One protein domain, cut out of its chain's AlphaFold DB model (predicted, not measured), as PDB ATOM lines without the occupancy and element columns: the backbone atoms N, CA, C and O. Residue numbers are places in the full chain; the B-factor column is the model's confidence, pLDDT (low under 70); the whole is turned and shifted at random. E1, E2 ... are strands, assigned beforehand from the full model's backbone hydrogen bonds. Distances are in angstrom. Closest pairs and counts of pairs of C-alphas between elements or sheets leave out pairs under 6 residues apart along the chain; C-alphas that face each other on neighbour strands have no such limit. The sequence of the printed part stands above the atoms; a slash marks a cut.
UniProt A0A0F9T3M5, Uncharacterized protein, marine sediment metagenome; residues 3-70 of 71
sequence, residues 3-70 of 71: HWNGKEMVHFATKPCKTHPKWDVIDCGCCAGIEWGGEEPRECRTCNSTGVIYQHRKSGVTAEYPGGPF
ATOM      1  N   HIS A   3      42.932  -0.943   3.566       87.69
ATOM      2  CA  HIS A   3      42.552  -1.574   4.822       87.69
ATOM      3  C   HIS A   3      43.716  -1.453   5.798       87.69
ATOM      4  O   HIS A   3      44.869  -1.724   5.446       87.69
ATOM      5  N   TRP A   4      43.391  -1.079   7.031       86.00
ATOM      6  CA  TRP A   4      44.362  -0.761   8.070       86.00
ATOM      7  C   TRP A   4      44.220  -1.709   9.257       86.00
ATOM      8  O   TRP A   4      43.108  -2.008   9.692       86.00
ATOM      9  N   ASN A   5      45.352  -2.150   9.799       86.31
ATOM     10  CA  ASN A   5      45.446  -2.806  11.095       86.31
ATOM     11  C   ASN A   5      46.192  -1.866  12.049       86.31
ATOM     12  O   ASN A   5      47.424  -1.814  12.076       86.31
ATOM     13  N   GLY A   6      45.441  -1.033  12.771       83.56
ATOM     14  CA  GLY A   6      46.022   0.077  13.523       83.56
ATOM     15  C   GLY A   6      46.677   1.094  12.584       83.56
ATOM     16  O   GLY A   6      45.988   1.743  11.804       83.56
ATOM     17  N   LYS A   7      48.006   1.239  12.670       79.25
ATOM     18  CA  LYS A   7      48.791   2.153  11.815       79.25
ATOM     19  C   LYS A   7      49.385   1.481  10.573       79.25
ATOM     20  O   LYS A   7      49.980   2.160   9.743       79.25
ATOM     21  N   GLU A   8      49.255   0.165  10.447       82.88
ATOM     22  CA  GLU A   8      49.831  -0.594   9.338       82.88
ATOM     23  C   GLU A   8      48.809  -0.781   8.214       82.88
ATOM     24  O   GLU A   8      47.660  -1.159   8.458       82.88
ATOM     25  N   MET A   9      49.227  -0.533   6.972       84.88
ATOM     26  CA  MET A   9      48.401  -0.767   5.789       84.88
ATOM     27  C   MET A   9      48.542  -2.229   5.355       84.88
ATOM     28  O   MET A   9      49.593  -2.629   4.860       84.88
ATOM     29  N   VAL A  10      47.490  -3.033   5.529       87.12
ATOM     30  CA  VAL A  10      47.545  -4.491   5.296       87.12
ATOM     31  C   VAL A  10      47.089  -4.900   3.899       87.12
ATOM     32  O   VAL A  10      47.526  -5.917   3.367       87.12
ATOM     33  N   HIS A  11      46.209  -4.115   3.281       82.44
ATOM     34  CA  HIS A  11      45.753  -4.348   1.916       82.44
ATOM     35  C   HIS A  11      45.372  -3.028   1.261       82.44
ATOM     36  O   HIS A  11      44.715  -2.201   1.882       82.44
ATOM     37  N   PHE A  12      45.750  -2.825   0.004       88.06
ATOM     38  CA  PHE A  12      45.396  -1.617  -0.726       88.06
ATOM     39  C   PHE A  12      45.432  -1.845  -2.236       88.06
ATOM     40  O   PHE A  12      46.270  -2.577  -2.758       88.06
ATOM     41  N   ALA A  13      44.521  -1.178  -2.941       87.25
ATOM     42  CA  ALA A  13      44.532  -1.097  -4.396       87.25
ATOM     43  C   ALA A  13      45.126   0.246  -4.826       87.25
ATOM     44  O   ALA A  13      44.749   1.290  -4.285       87.25
ATOM     45  N   THR A  14      46.018   0.217  -5.813       91.19
ATOM     46  CA  THR A  14      46.679   1.412  -6.338       91.19
ATOM     47  C   THR A  14      46.125   1.794  -7.715       91.19
ATOM     48  O   THR A  14      45.608   0.956  -8.458       91.19
ATOM     49  N   LYS A  15      46.209   3.080  -8.072       91.50
ATOM     50  CA  LYS A  15      45.951   3.578  -9.431       91.50
ATOM     51  C   LYS A  15      47.091   4.487  -9.893       91.50
ATOM     52  O   LYS A  15      47.555   5.289  -9.093       91.50
ATOM     53  N   PRO A  16      47.489   4.461 -11.176       91.88
ATOM     54  CA  PRO A  16      48.475   5.395 -11.714       91.88
ATOM     55  C   PRO A  16      48.160   6.861 -11.397       91.88
ATOM     56  O   PRO A  16      47.071   7.346 -11.712       91.88
ATOM     57  N   CYS A  17      49.127   7.589 -10.835       88.88
ATOM     58  CA  CYS A  17      49.022   9.034 -10.701       88.88
ATOM     59  C   CYS A  17      49.208   9.691 -12.076       88.88
ATOM     60  O   CYS A  17      50.254   9.551 -12.713       88.88
ATOM     61  N   LYS A  18      48.195  10.430 -12.541       88.00
ATOM     62  CA  LYS A  18      48.232  11.098 -13.854       88.00
ATOM     63  C   LYS A  18      49.249  12.240 -13.916       88.00
ATOM     64  O   LYS A  18      49.820  12.478 -14.973       88.00
ATOM     65  N   THR A  19      49.468  12.939 -12.804       86.31
ATOM     66  CA  THR A  19      50.374  14.094 -12.723       86.31
ATOM     67  C   THR A  19      51.820  13.693 -12.431       86.31
ATOM     68  O   THR A  19      52.741  14.376 -12.873       86.31
ATOM     69  N   HIS A  20      52.044  12.560 -11.755       86.38
ATOM     70  CA  HIS A  20      53.375  12.055 -11.410       86.38
ATOM     71  C   HIS A  20      53.536  10.593 -11.865       86.38
ATOM     72  O   HIS A  20      53.292   9.679 -11.082       86.38
ATOM     73  N   PRO A  21      54.014  10.334 -13.100       87.38
ATOM     74  CA  PRO A  21      53.976   9.003 -13.730       87.38
ATOM     75  C   PRO A  21      54.724   7.870 -13.006       87.38
ATOM     76  O   PRO A  21      54.537   6.696 -13.321       87.38
ATOM     77  N   LYS A  22      55.610   8.210 -12.063       90.69
ATOM     78  CA  LYS A  22      56.375   7.249 -11.247       90.69
ATOM     79  C   LYS A  22      55.653   6.835  -9.961       90.69
ATOM     80  O   LYS A  22      56.167   5.996  -9.222       90.69
ATOM     81  N   TRP A  23      54.504   7.439  -9.690       91.31
ATOM     82  CA  TRP A  23      53.753   7.269  -8.462       91.31
ATOM     83  C   TRP A  23      52.396   6.650  -8.756       91.31
ATOM     84  O   TRP A  23      51.754   6.961  -9.763       91.31
ATOM     85  N   ASP A  24      51.955   5.797  -7.849       92.19
ATOM     86  CA  ASP A  24      50.572   5.372  -7.768       92.19
ATOM     87  C   ASP A  24      49.877   6.071  -6.606       92.19
ATOM     88  O   ASP A  24      50.509   6.506  -5.647       92.19
ATOM     89  N   VAL A  25      48.564   6.193  -6.726       92.06
ATOM     90  CA  VAL A  25      47.662   6.765  -5.739       92.06
ATOM     91  C   VAL A  25      46.923   5.621  -5.066       92.06
ATOM     92  O   VAL A  25      46.357   4.747  -5.729       92.06
ATOM     93  N   ILE A  26      46.926   5.651  -3.747       91.62
ATOM     94  CA  ILE A  26      46.207   4.762  -2.855       91.62
ATOM     95  C   ILE A  26      45.092   5.588  -2.230       91.62
ATOM     96  O   ILE A  26      45.327   6.656  -1.673       91.62
ATOM     97  N   ASP A  27      43.867   5.095  -2.321       91.19
ATOM     98  CA  ASP A  27      42.754   5.637  -1.549       91.19
ATOM     99  C   ASP A  27      42.973   5.291  -0.068       91.19
ATOM    100  O   ASP A  27      42.953   4.110   0.288       91.19
ATOM    101  N   CYS A  28      43.197   6.310   0.772       88.50
ATOM    102  CA  CYS A  28      43.516   6.149   2.193       88.50
ATOM    103  C   CYS A  28      42.387   5.447   2.969       88.50
ATOM    104  O   CYS A  28      42.625   4.922   4.054       88.50
ATOM    105  N   GLY A  29      41.159   5.437   2.446       87.94
ATOM    106  CA  GLY A  29      39.985   4.873   3.116       87.94
ATOM    107  C   GLY A  29      39.405   5.713   4.241       87.94
ATOM    108  O   GLY A  29      38.367   5.363   4.792       87.94
ATOM    109  N   CYS A  30      40.008   6.863   4.527       86.88
ATOM    110  CA  CYS A  30      39.313   7.945   5.207       86.88
ATOM    111  C   CYS A  30      38.242   8.558   4.284       86.88
ATOM    112  O   CYS A  30      38.303   8.435   3.057       86.88
ATOM    113  N   CYS A  31      37.287   9.278   4.861       85.81
ATOM    114  CA  CYS A  31      36.256   9.991   4.117       85.81
ATOM    115  C   CYS A  31      36.846  11.279   3.515       85.81
ATOM    116  O   CYS A  31      36.672  12.361   4.065       85.81
ATOM    117  N   ALA A  32      37.612  11.148   2.426       83.81
ATOM    118  CA  ALA A  32      38.234  12.263   1.701       83.81
ATOM    119  C   ALA A  32      39.047  13.223   2.597       83.81
ATOM    120  O   ALA A  32      38.905  14.437   2.513       83.81
ATOM    121  N   GLY A  33      39.892  12.667   3.468       85.81
ATOM    122  CA  GLY A  33      40.707  13.438   4.407       85.81
ATOM    123  C   GLY A  33      40.113  13.551   5.808       85.81
ATOM    124  O   GLY A  33      40.757  14.127   6.674       85.81
ATOM    125  N   ILE A  34      38.938  12.966   6.059       87.75
ATOM    126  CA  ILE A  34      38.270  12.992   7.367       87.75
ATOM    127  C   ILE A  34      38.186  11.588   7.980       87.75
ATOM    128  O   ILE A  34      37.785  10.620   7.326       87.75
ATOM    129  N   GLU A  35      38.542  11.481   9.258       85.00
ATOM    130  CA  GLU A  35      38.367  10.294  10.096       85.00
ATOM    131  C   GLU A  35      37.135  10.439  10.997       85.00
ATOM    132  O   GLU A  35      36.947  11.460  11.660       85.00
ATOM    133  N   TRP A  36      36.334   9.375  11.067       79.75
ATOM    134  CA  TRP A  36      35.167   9.268  11.939       79.75
ATOM    135  C   TRP A  36      35.445   8.209  13.009       79.75
ATOM    136  O   TRP A  36      35.641   7.042  12.679       79.75
ATOM    137  N   GLY A  37      35.513   8.607  14.282       73.44
ATOM    138  CA  GLY A  37      35.869   7.677  15.366       73.44
ATOM    139  C   GLY A  37      35.934   8.271  16.777       73.44
ATOM    140  O   GLY A  37      36.544   7.664  17.652       73.44
ATOM    141  N   GLY A  38      35.342   9.446  17.001       75.12
ATOM    142  CA  GLY A  38      35.269  10.132  18.297       75.12
ATOM    143  C   GLY A  38      33.946  10.889  18.441       75.12
ATOM    144  O   GLY A  38      32.991  10.571  17.735       75.12
ATOM    145  N   GLU A  39      33.888  11.890  19.323       84.25
ATOM    146  CA  GLU A  39      32.700  12.755  19.468       84.25
ATOM    147  C   GLU A  39      32.452  13.626  18.225       84.25
ATOM    148  O   GLU A  39      31.306  13.929  17.897       84.25
ATOM    149  N   GLU A  40      33.518  13.970  17.497       89.69
ATOM    150  CA  GLU A  40      33.476  14.799  16.294       89.69
ATOM    151  C   GLU A  40      34.383  14.246  15.176       89.69
ATOM    152  O   GLU A  40      35.363  13.540  15.454       89.69
ATOM    153  N   PRO A  41      34.060  14.522  13.895       89.50
ATOM    154  CA  PRO A  41      34.953  14.224  12.782       89.50
ATOM    155  C   PRO A  41      36.255  15.014  12.914       89.50
ATOM    156  O   PRO A  41      36.253  16.187  13.280       89.50
ATOM    157  N   ARG A  42      37.375  14.381  12.560       89.31
ATOM    158  CA  ARG A  42      38.698  15.012  12.609       89.31
ATOM    159  C   ARG A  42      39.455  14.846  11.305       89.31
ATOM    160  O   ARG A  42      39.206  13.920  10.537       89.31
ATOM    161  N   GLU A  43      40.439  15.708  11.108       89.19
ATOM    162  CA  GLU A  43      41.393  15.594  10.011       89.19
ATOM    163  C   GLU A  43      42.182  14.279  10.078       89.19
ATOM    164  O   GLU A  43      42.717  13.890  11.124       89.19
ATOM    165  N   CYS A  44      42.243  13.584   8.942       86.75
ATOM    166  CA  CYS A  44      42.980  12.343   8.789       86.75
ATOM    167  C   CYS A  44      44.470  12.651   8.762       86.75
ATOM    168  O   CYS A  44      44.990  13.187   7.784       86.75
ATOM    169  N   ARG A  45      45.169  12.261   9.825       84.06
ATOM    170  CA  ARG A  45      46.613  12.500   9.941       84.06
ATOM    171  C   ARG A  45      47.422  11.603   9.019       84.06
ATOM    172  O   ARG A  45      48.498  11.995   8.603       84.06
ATOM    173  N   THR A  46      46.890  10.434   8.672       83.94
ATOM    174  CA  THR A  46      47.565   9.490   7.781       83.94
ATOM    175  C   THR A  46      47.719  10.080   6.385       83.94
ATOM    176  O   THR A  46      48.819  10.165   5.875       83.94
ATOM    177  N   CYS A  47      46.643  10.538   5.750       84.75
ATOM    178  CA  CYS A  47      46.757  11.173   4.432       84.75
ATOM    179  C   CYS A  47      46.939  12.693   4.501       84.75
ATOM    180  O   CYS A  47      46.824  13.348   3.467       84.75
ATOM    181  N   ASN A  48      47.153  13.249   5.697       84.00
ATOM    182  CA  ASN A  48      47.238  14.688   5.938       84.00
ATOM    183  C   ASN A  48      46.091  15.463   5.258       84.00
ATOM    184  O   ASN A  48      46.294  16.386   4.472       84.00
ATOM    185  N   SER A  49      44.865  14.984   5.485       86.38
ATOM    186  CA  SER A  49      43.619  15.538   4.940       86.38
ATOM    187  C   SER A  49      43.477  15.528   3.407       86.38
ATOM    188  O   SER A  49      42.523  16.092   2.878       86.38
ATOM    189  N   THR A  50      44.357  14.849   2.662       87.56
ATOM    190  CA  THR A  50      44.269  14.782   1.185       87.56
ATOM    191  C   THR A  50      43.301  13.712   0.670       87.56
ATOM    192  O   THR A  50      42.914  13.719  -0.498       87.56
ATOM    193  N   GLY A  51      42.930  12.749   1.519       89.12
ATOM    194  CA  GLY A  51      42.132  11.580   1.143       89.12
ATOM    195  C   GLY A  51      42.911  10.474   0.425       89.12
ATOM    196  O   GLY A  51      42.376   9.384   0.214       89.12
ATOM    197  N   VAL A  52      44.172  10.715   0.064       90.12
ATOM    198  CA  VAL A  52      44.980   9.793  -0.737       90.12
ATOM    199  C   VAL A  52      46.399   9.664  -0.200       90.12
ATOM    200  O   VAL A  52      46.895  10.500   0.540       90.12
ATOM    201  N   ILE A  53      47.064   8.582  -0.576       89.69
ATOM    202  CA  ILE A  53      48.467   8.319  -0.266       89.69
ATOM    203  C   ILE A  53      49.176   8.016  -1.578       89.69
ATOM    204  O   ILE A  53      48.615   7.368  -2.458       89.69
ATOM    205  N   TYR A  54      50.413   8.464  -1.727       90.12
ATOM    206  CA  TYR A  54      51.217   8.208  -2.913       90.12
ATOM    207  C   TYR A  54      52.222   7.103  -2.629       90.12
ATOM    208  O   TYR A  54      52.877   7.129  -1.595       90.12
ATOM    209  N   GLN A  55      52.396   6.163  -3.554       89.75
ATOM    210  CA  GLN A  55      53.444   5.146  -3.487       89.75
ATOM    211  C   GLN A  55      54.335   5.211  -4.724       89.75
ATOM    212  O   GLN A  55      53.857   5.171  -5.858       89.75
ATOM    213  N   HIS A  56      55.647   5.302  -4.527       90.44
ATOM    214  CA  HIS A  56      56.592   5.300  -5.634       90.44
ATOM    215  C   HIS A  56      56.803   3.874  -6.156       90.44
ATOM    216  O   HIS A  56      57.267   2.997  -5.426       90.44
ATOM    217  N   ARG A  57      56.549   3.649  -7.449       88.81
ATOM    218  CA  ARG A  57      56.541   2.306  -8.061       88.81
ATOM    219  C   ARG A  57      57.850   1.539  -7.940       88.81
ATOM    220  O   ARG A  57      57.842   0.320  -7.861       88.81
ATOM    221  N   LYS A  58      58.982   2.248  -7.988       88.62
ATOM    222  CA  LYS A  58      60.307   1.609  -7.981       88.62
ATOM    223  C   LYS A  58      60.807   1.319  -6.570       88.62
ATOM    224  O   LYS A  58      61.449   0.301  -6.359       88.62
ATOM    225  N   SER A  59      60.588   2.242  -5.635       87.69
ATOM    226  CA  SER A  59      61.161   2.148  -4.285       87.69
ATOM    227  C   SER A  59      60.174   1.639  -3.239       87.69
ATOM    228  O   SER A  59      60.594   1.367  -2.124       87.69
ATOM    229  N   GLY A  60      58.878   1.561  -3.553       85.12
ATOM    230  CA  GLY A  60      57.830   1.182  -2.602       85.12
ATOM    231  C   GLY A  60      57.529   2.238  -1.532       85.12
ATOM    232  O   GLY A  60      56.619   2.038  -0.733       85.12
ATOM    233  N   VAL A  61      58.252   3.365  -1.530       85.88
ATOM    234  CA  VAL A  61      58.110   4.452  -0.549       85.88
ATOM    235  C   VAL A  61      56.726   5.082  -0.643       85.88
ATOM    236  O   VAL A  61      56.286   5.426  -1.743       85.88
ATOM    237  N   THR A  62      56.083   5.277   0.507       85.06
ATOM    238  CA  THR A  62      54.804   5.978   0.647       85.06
ATOM    239  C   THR A  62      54.995   7.439   1.073       85.06
ATOM    240  O   THR A  62      55.904   7.751   1.844       85.06
ATOM    241  N   ALA A  63      54.148   8.337   0.568       81.12
ATOM    242  CA  ALA A  63      54.217   9.787   0.762       81.12
ATOM    243  C   ALA A  63      52.817  10.433   0.801       81.12
ATOM    244  O   ALA A  63      51.886   9.931   0.173       81.12
ATOM    245  N   GLU A  64      52.680  11.564   1.497       72.12
ATOM    246  CA  GLU A  64      51.414  12.312   1.655       72.12
ATOM    247  C   GLU A  64      51.073  13.183   0.422       72.12
ATOM    248  O   GLU A  64      49.917  13.333   0.044       72.12
ATOM    249  N   TYR A  65      52.092  13.708  -0.265       60.97
ATOM    250  CA  TYR A  65      52.039  14.414  -1.560       60.97
ATOM    251  C   TYR A  65      53.471  14.363  -2.153       60.97
ATOM    252  O   TYR A  65      54.384  14.010  -1.397       60.97
ATOM    253  N   PRO A  66      53.756  14.623  -3.454       53.06
ATOM    254  CA  PRO A  66      55.050  14.313  -4.052       53.06
ATOM    255  C   PRO A  66      56.117  15.266  -3.493       53.06
ATOM    256  O   PRO A  66      56.383  16.322  -4.056       53.06
ATOM    257  N   GLY A  67      56.693  14.905  -2.346       53.50
ATOM    258  CA  GLY A  67      57.559  15.789  -1.576       53.50
ATOM    259  C   GLY A  67      58.027  15.285  -0.206       53.50
ATOM    260  O   GLY A  67      58.999  15.847   0.287       53.50
ATOM    261  N   GLY A  68      57.446  14.238   0.401       59.09
ATOM    262  CA  GLY A  68      57.961  13.761   1.695       59.09
ATOM    263  C   GLY A  68      57.532  12.348   2.104       59.09
ATOM    264  O   GLY A  68      56.398  11.964   1.817       59.09
ATOM    265  N   PRO A  69      58.423  11.559   2.739       59.47
ATOM    266  CA  PRO A  69      58.058  10.277   3.335       59.47
ATOM    267  C   PRO A  69      57.086  10.486   4.501       59.47
ATOM    268  O   PRO A  69      57.154  11.506   5.182       59.47
ATOM    269  N   PHE A  70      56.231   9.495   4.749       59.69
ATOM    270  CA  PHE A  70      55.509   9.387   6.018       59.69
ATOM    271  C   PHE A  70      56.515   9.413   7.179       59.69
ATOM    272  O   PHE A  70      57.408   8.561   7.220       59.69
TER     273      PHE A  70
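This is residues 3 to 70 of the 71 residues of an uncharacterized protein of marine sediment metagenome (UniProt A0A0F9T3M5). With little regular structure, a small antiparallel sheet, E3 E4 E5, is joined to a hairpin, E1 and E2, and the loop of residues 28 to 51 makes one end of the long axis. The 68 printed residues include five named strands, E1 to E5 in chain order, holding 20 residues: all strand, no named helix. The whole is compact, radius of gyration of the C-alphas 12.1 A, spanning 40 by 22 by 19 A.

Find C-alpha 3 at (42.552, -1.574, 4.822), where E1, residues 3 to 5, begins. Read on to E2, 8 to 11, E3, 14 to 16, E4, 23 to 27, and E5, 52 to 56, 13.4 A long, ending at (56.592, 5.300, -5.634).

E3 E4 E5 is a meander, each strand the antiparallel neighbour of the one before; find N 15 and O 25, 2.9 A, and N 26 and O 53, 2.7 A, within hydrogen-bond range. In hairpin E1 and E2, N 3 and O 11 are 2.8 A apart.

The printed part has no cut. Link E4 to E5 is long; residues 65 to 70 have pLDDT under 70.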